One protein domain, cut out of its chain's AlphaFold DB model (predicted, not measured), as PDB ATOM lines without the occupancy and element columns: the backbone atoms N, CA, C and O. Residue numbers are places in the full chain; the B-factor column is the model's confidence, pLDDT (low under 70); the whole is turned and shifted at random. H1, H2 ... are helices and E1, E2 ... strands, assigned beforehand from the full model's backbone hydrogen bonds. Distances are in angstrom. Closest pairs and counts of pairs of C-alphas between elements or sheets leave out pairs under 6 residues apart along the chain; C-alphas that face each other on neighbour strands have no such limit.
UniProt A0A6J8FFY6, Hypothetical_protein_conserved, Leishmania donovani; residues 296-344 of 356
ATOM      1  N   LYS A 296     -24.998  44.326 -12.667       89.44
ATOM      2  CA  LYS A 296     -24.417  44.121 -14.011       89.44
ATOM      3  C   LYS A 296     -23.820  45.395 -14.620       89.44
ATOM      4  O   LYS A 296     -23.940  45.652 -15.820       89.44
ATOM      5  N   THR A 297     -23.160  46.198 -13.795       91.19
ATOM      6  CA  THR A 297     -22.515  47.459 -14.188       91.19
ATOM      7  C   THR A 297     -21.177  47.280 -14.917       91.19
ATOM      8  O   THR A 297     -20.636  48.249 -15.458       91.19
ATOM      9  N   GLY A 298     -20.624  46.065 -14.938       92.00
ATOM     10  CA  GLY A 298     -19.276  45.761 -15.425       92.00
ATOM     11  C   GLY A 298     -18.175  46.172 -14.440       92.00
ATOM     12  O   GLY A 298     -17.008  46.319 -14.834       92.00
ATOM     13  N   LYS A 299     -18.540  46.422 -13.175       93.81
ATOM     14  CA  LYS A 299     -17.649  46.971 -12.149       93.81
ATOM     15  C   LYS A 299     -17.929  46.378 -10.771       93.81
ATOM     16  O   LYS A 299     -19.071  46.225 -10.367       93.81
ATOM     17  N   VAL A 300     -16.865  46.163 -10.004       93.56
ATOM     18  CA  VAL A 300     -16.898  45.559  -8.664       93.56
ATOM     19  C   VAL A 300     -16.412  46.554  -7.616       93.56
ATOM     20  O   VAL A 300     -15.402  47.226  -7.826       93.56
ATOM     21  N   LYS A 301     -17.085  46.644  -6.465       94.31
ATOM     22  CA  LYS A 301     -16.616  47.445  -5.323       94.31
ATOM     23  C   LYS A 301     -15.327  46.846  -4.751       94.31
ATOM     24  O   LYS A 301     -15.295  45.684  -4.349       94.31
ATOM     25  N   LEU A 302     -14.263  47.649  -4.658       92.62
ATOM     26  CA  LEU A 302     -12.970  47.154  -4.168       92.62
ATOM     27  C   LEU A 302     -13.025  46.714  -2.696       92.62
ATOM     28  O   LEU A 302     -12.286  45.816  -2.302       92.62
ATOM     29  N   ALA A 303     -13.884  47.336  -1.885       92.50
ATOM     30  CA  ALA A 303     -14.041  46.996  -0.472       92.50
ATOM     31  C   ALA A 303     -14.568  45.563  -0.273       92.50
ATOM     32  O   ALA A 303     -13.994  44.809   0.511       92.50
ATOM     33  N   ASP A 304     -15.590  45.170  -1.036       92.44
ATOM     34  CA  ASP A 304     -16.217  43.844  -0.950       92.44
ATOM     35  C   ASP A 304     -15.252  42.752  -1.430       92.44
ATOM     36  O   ASP A 304     -15.090  41.702  -0.795       92.44
ATOM     37  N   LEU A 305     -14.523  43.050  -2.512       92.19
ATOM     38  CA  LEU A 305     -13.460  42.189  -3.015       92.19
ATOM     39  C   LEU A 305     -12.329  42.032  -1.990       92.19
ATOM     40  O   LEU A 305     -11.862  40.916  -1.770       92.19
ATOM     41  N   ARG A 306     -11.897  43.125  -1.344       93.44
ATOM     42  CA  ARG A 306     -10.858  43.093  -0.304       93.44
ATOM     43  C   ARG A 306     -11.289  42.249   0.886       93.44
ATOM     44  O   ARG A 306     -10.544  41.355   1.269       93.44
ATOM     45  N   SER A 307     -12.495  42.466   1.407       93.94
ATOM     46  CA  SER A 307     -13.035  41.671   2.517       93.94
ATOM     47  C   SER A 307     -13.068  40.177   2.178       93.94
ATOM     48  O   SER A 307     -12.654  39.333   2.977       93.94
ATOM     49  N   THR A 308     -13.484  39.838   0.956       93.50
ATOM     50  CA  THR A 308     -13.523  38.442   0.514       93.50
ATOM     51  C   THR A 308     -12.123  37.854   0.335       93.50
ATOM     52  O   THR A 308     -11.872  36.737   0.790       93.50
ATOM     53  N   ALA A 309     -11.199  38.596  -0.276       91.25
ATOM     54  CA  ALA A 309      -9.818  38.160  -0.470       91.25
ATOM     55  C   ALA A 309      -9.095  37.947   0.867       91.25
ATOM     56  O   ALA A 309      -8.411  36.939   1.030       91.25
ATOM     57  N   GLU A 310      -9.279  38.844   1.839       95.06
ATOM     58  CA  GLU A 310      -8.709  38.713   3.186       95.06
ATOM     59  C   GLU A 310      -9.242  37.466   3.897       95.06
ATOM     60  O   GLU A 310      -8.470  36.740   4.522       95.06
ATOM     61  N   ARG A 311     -10.537  37.162   3.741       94.88
ATOM     62  CA  ARG A 311     -11.159  35.955   4.306       94.88
ATOM     63  C   ARG A 311     -10.627  34.656   3.688       94.88
ATOM     64  O   ARG A 311     -10.506  33.666   4.401       94.88
ATOM     65  N   VAL A 312     -10.356  34.639   2.383       92.12
ATOM     66  CA  VAL A 312      -9.964  33.418   1.649       92.12
ATOM     67  C   VAL A 312      -8.450  33.187   1.661       92.12
ATOM     68  O   VAL A 312      -8.006  32.055   1.823       92.12
ATOM     69  N   LEU A 313      -7.655  34.243   1.481       90.12
ATOM     70  CA  LEU A 313      -6.201  34.162   1.285       90.12
ATOM     71  C   LEU A 313      -5.400  34.634   2.509       90.12
ATOM     72  O   LEU A 313      -4.183  34.446   2.564       90.12
ATOM     73  N   GLY A 314      -6.060  35.272   3.479       92.44
ATOM     74  CA  GLY A 314      -5.408  36.017   4.552       92.44
ATOM     75  C   GLY A 314      -5.004  37.431   4.121       92.44
ATOM     76  O   GLY A 314      -4.855  37.740   2.936       92.44
ATOM     77  N   THR A 315      -4.805  38.308   5.103       91.19
ATOM     78  CA  THR A 315      -4.543  39.746   4.919       91.19
ATOM     79  C   THR A 315      -3.330  40.041   4.041       91.19
ATOM     80  O   THR A 315      -3.415  40.848   3.113       91.19
ATOM     81  N   ASP A 316      -2.210  39.356   4.277       88.62
ATOM     82  CA  ASP A 316      -0.965  39.611   3.546       88.62
ATOM     83  C   ASP A 316      -1.079  39.270   2.055       88.62
ATOM     84  O   ASP A 316      -0.608  40.021   1.196       88.62
ATOM     85  N   GLN A 317      -1.709  38.139   1.727       87.44
ATOM     86  CA  GLN A 317      -1.880  37.717   0.337       87.44
ATOM     87  C   GLN A 317      -2.952  38.540  -0.373       87.44
ATOM     88  O   GLN A 317      -2.755  38.907  -1.530       87.44
ATOM     89  N   ALA A 318      -4.040  38.891   0.317       89.56
ATOM     90  CA  ALA A 318      -5.077  39.767  -0.216       89.56
ATOM     91  C   ALA A 318      -4.529  41.156  -0.571       89.56
ATOM     92  O   ALA A 318      -4.815  41.680  -1.650       89.56
ATOM     93  N   SER A 319      -3.686  41.724   0.297       88.81
ATOM     94  CA  SER A 319      -3.022  43.007   0.046       88.81
ATOM     95  C   SER A 319      -2.133  42.952  -1.202       88.81
ATOM     96  O   SER A 319      -2.252  43.806  -2.081       88.81
ATOM     97  N   ARG A 320      -1.315  41.898  -1.343       88.19
ATOM     98  CA  ARG A 320      -0.468  41.684  -2.536       88.19
ATOM     99  C   ARG A 320      -1.282  41.456  -3.808       88.19
ATOM    100  O   ARG A 320      -0.919  41.960  -4.867       88.19
ATOM    101  N   LEU A 321      -2.379  40.703  -3.721       88.44
ATOM    102  CA  LEU A 321      -3.252  40.429  -4.862       88.44
ATOM    103  C   LEU A 321      -3.862  41.722  -5.414       88.44
ATOM    104  O   LEU A 321      -3.883  41.932  -6.626       88.44
ATOM    105  N   LEU A 322      -4.338  42.590  -4.520       90.56
ATOM    106  CA  LEU A 322      -5.024  43.839  -4.860       90.56
ATOM    107  C   LEU A 322      -4.069  45.029  -5.036       90.56
ATOM    108  O   LEU A 322      -4.515  46.162  -5.240       90.56
ATOM    109  N   GLU A 323      -2.759  44.793  -4.982       88.81
ATOM    110  CA  GLU A 323      -1.749  45.830  -5.145       88.81
ATOM    111  C   GLU A 323      -1.861  46.494  -6.528       88.81
ATOM    112  O   GLU A 323      -1.950  45.840  -7.574       88.81
ATOM    113  N   GLY A 324      -1.868  47.828  -6.547       84.81
ATOM    114  CA  GLY A 324      -2.022  48.607  -7.777       84.81
ATOM    115  C   GLY A 324      -3.453  48.671  -8.321       84.81
ATOM    116  O   GLY A 324      -3.641  49.133  -9.446       84.81
ATOM    117  N   ALA A 325      -4.464  48.238  -7.558       90.69
ATOM    118  CA  ALA A 325      -5.856  48.469  -7.925       90.69
ATOM    119  C   ALA A 325      -6.194  49.975  -7.895       90.69
ATOM    120  O   ALA A 325      -6.129  50.622  -6.854       90.69
ATOM    121  N   GLN A 326      -6.579  50.523  -9.047       91.19
ATOM    122  CA  GLN A 326      -7.128  51.870  -9.199       91.19
ATOM    123  C   GLN A 326      -8.652  51.820  -9.158       91.19
ATOM    124  O   GLN A 326      -9.256  51.079  -9.930       91.19
ATOM    125  N   VAL A 327      -9.255  52.588  -8.255       93.31
ATOM    126  CA  VAL A 327     -10.712  52.723  -8.145       93.31
ATOM    127  C   VAL A 327     -11.205  53.950  -8.896       93.31
ATOM    128  O   VAL A 327     -10.485  54.941  -9.034       93.31
ATOM    129  N   ASP A 328     -12.446  53.891  -9.367       92.19
ATOM    130  CA  ASP A 328     -13.159  55.070  -9.839       92.19
ATOM    131  C   ASP A 328     -13.701  55.922  -8.675       92.19
ATOM    132  O   ASP A 328     -13.419  55.681  -7.498       92.19
ATOM    133  N   LYS A 329     -14.477  56.958  -9.016       92.56
ATOM    134  CA  LYS A 329     -15.066  57.892  -8.044       92.56
ATOM    135  C   LYS A 329     -16.014  57.209  -7.053       92.56
ATOM    136  O   LYS A 329     -16.198  57.733  -5.960       92.56
ATOM    137  N   ASP A 330     -16.561  56.052  -7.419       91.31
ATOM    138  CA  ASP A 330     -17.521  55.287  -6.623       91.31
ATOM    139  C   ASP A 330     -16.837  54.143  -5.849       91.31
ATOM    140  O   ASP A 330     -17.506  53.297  -5.251       91.31
ATOM    141  N   GLY A 331     -15.498  54.082  -5.858       92.81
ATOM    142  CA  GLY A 331     -14.737  53.028  -5.186       92.81
ATOM    143  C   GLY A 331     -14.778  51.676  -5.910       92.81
ATOM    144  O   GLY A 331     -14.456  50.646  -5.303       92.81
ATOM    145  N   LYS A 332     -15.181  51.652  -7.186       95.19
ATOM    146  CA  LYS A 332     -15.308  50.432  -7.988       95.19
ATOM    147  C   LYS A 332     -14.116  50.240  -8.935       95.19
ATOM    148  O   LYS A 332     -13.463  51.197  -9.347       95.19
ATOM    149  N   ILE A 333     -13.843  48.991  -9.302       94.06
ATOM    150  CA  ILE A 333     -12.861  48.587 -10.316       94.06
ATOM    151  C   ILE A 333     -13.570  47.895 -11.484       94.06
ATOM    152  O   ILE A 333     -14.558  47.196 -11.283       94.06
ATOM    153  N   ALA A 334     -13.072  48.067 -12.709       93.56
ATOM    154  CA  ALA A 334     -13.629  47.390 -13.882       93.56
ATOM    155  C   ALA A 334     -13.254  45.898 -13.913       93.56
ATOM    156  O   ALA A 334     -12.168  45.520 -13.463       93.56
ATOM    157  N   TYR A 335     -14.093  45.062 -14.536       92.75
ATOM    158  CA  TYR A 335     -13.825  43.622 -14.695       92.75
ATOM    159  C   TYR A 335     -12.458  43.326 -15.313       92.75
ATOM    160  O   TYR A 335     -11.732  42.472 -14.817       92.75
ATOM    161  N   ALA A 336     -12.062  44.070 -16.349       89.56
ATOM    162  CA  ALA A 336     -10.766  43.879 -17.002       89.56
ATOM    163  C   ALA A 336      -9.589  44.034 -16.023       89.56
ATOM    164  O   ALA A 336      -8.608  43.297 -16.101       89.56
ATOM    165  N   GLN A 337      -9.699  44.960 -15.069       91.62
ATOM    166  CA  GLN A 337      -8.678  45.174 -14.051       91.62
ATOM    167  C   GLN A 337      -8.702  44.072 -12.989       91.62
ATOM    168  O   GLN A 337      -7.638  43.617 -12.578       91.62
ATOM    169  N   LEU A 338      -9.889  43.617 -12.573       90.62
ATOM    170  CA  LEU A 338     -10.034  42.477 -11.664       90.62
ATOM    171  C   LEU A 338      -9.427  41.203 -12.263       90.62
ATOM    172  O   LEU A 338      -8.608  40.547 -11.622       90.62
ATOM    173  N   VAL A 339      -9.768  40.893 -13.513       89.31
ATOM    174  CA  VAL A 339      -9.193  39.769 -14.256       89.31
ATOM    175  C   VAL A 339      -7.675  39.900 -14.316       89.31
ATOM    176  O   VAL A 339      -6.980  38.961 -13.944       89.31
ATOM    177  N   ALA A 340      -7.155  41.079 -14.675       87.94
ATOM    178  CA  ALA A 340      -5.717  41.319 -14.738       87.94
ATOM    179  C   ALA A 340      -5.006  41.160 -13.384       87.94
ATOM    180  O   ALA A 340      -3.847  40.756 -13.375       87.94
ATOM    181  N   LEU A 341      -5.665  41.480 -12.262       88.88
ATOM    182  CA  LEU A 341      -5.153  41.262 -10.901       88.88
ATOM    183  C   LEU A 341      -5.086  39.764 -10.564       88.88
ATOM    184  O   LEU A 341      -4.063  39.292 -10.071       88.88
ATOM    185  N   LEU A 342      -6.151  39.020 -10.869       87.56
ATOM    186  CA  LEU A 342      -6.274  37.590 -10.564       87.56
ATOM    187  C   LEU A 342      -5.406  36.707 -11.462       87.56
ATOM    188  O   LEU A 342      -4.949  35.651 -11.035       87.56
ATOM    189  N   SER A 343      -5.146  37.141 -12.694       83.94
ATOM    190  CA  SER A 343      -4.323  36.400 -13.646       83.94
ATOM    191  C   SER A 343      -2.831  36.734 -13.558       83.94
ATOM    192  O   SER A 343      -2.060  36.263 -14.395       83.94
ATOM    193  N   ARG A 344      -2.389  37.573 -12.605       83.50
ATOM    194  CA  ARG A 344      -0.967  37.932 -12.497       83.50
ATOM    195  C   ARG A 344      -0.118  36.680 -12.261       83.50
ATOM    196  O   ARG A 344      -0.473  35.857 -11.418       83.50
TER     197      ARG A 344
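This is residues 296 to 344 of the 356 residues of the protein "Hypothetical_protein_conserved" of Leishmania donovani (UniProt A0A6J8FFY6). A small two-stranded pairing of E1 and E2 makes one end of this domain, and two helices, H1 and H3, lead away from it on separate sides. The shorter helix H2 folds back from the far end of H1 and packs on it, and residues 322 to 331 run from H2 back to the strand pair. The printed part has 49 residues, with two named strands and three named helices in the order E1, H1, H2, E2, H3; the sheet has the order E1 - E2 and is antiparallel, and the class is mostly helix. The whole is compact, with a radius of gyration of the C-alphas of 10.3 A, and rounded, with spans of 27 by 20 by 18 A.

The strand E1, residues 299 to 301, begins at C-alpha 299 at (-17.649, 46.971, -12.149) and is 6.9 A long from first to last C-alpha. H1, residues 302 to 313, is the longest helix, at 15.6 A, and its C-alpha 313 is at (-6.201, 34.162, 1.285). H2, residues 315 to 321, measures 9.9 A. The strand E2, residues 332 to 334, measures 6.8 A. H3, residues 335 to 342, measures 10.5 A and ends at C-alpha 342 at (-6.274, 37.590, -10.564).

E1 and E2 are antiparallel neighbours, with 148 degrees between their N-to-C directions. The C-alphas of Lys 301 and Lys 332 face each other at 4.2 A. N 300 and O 333 are 2.8 A apart, as are N 333 and O 300, both within hydrogen-bond range. The closest C-alphas of H1 and E2, those of Leu 302 and Lys 332, are 5.6 A apart. H1 touches H2 with residues 306 to 310 alone; the closest C-alphas, those of Ala 309 and Ala 318, are 5.0 A apart. H1 and H2 run opposite ways at a steep tilt of 63 degrees. H2 and H3 are close but not clearly touching, the closest C-alphas being those of Leu 321 and Leu 341, 6.4 A apart. H1 and H3 are apart, and so are E1 and H2. In H1, H2 and H3 every O i to N i+4 pair is within hydrogen-bond range.

The two C-alphas farthest apart, those of Lys 296 and Asp 316, are 29.6 A from each other. The printed part runs from residue 296 to 344 and has no cut. The links from E1 to H1, from H1 to H2 and from E2 to H3 are tight; the link from H2 to E2, with 10 residues, is short, and no link is long. The mean pLDDT of the printed part is 91.0, and no printed residue is under 70.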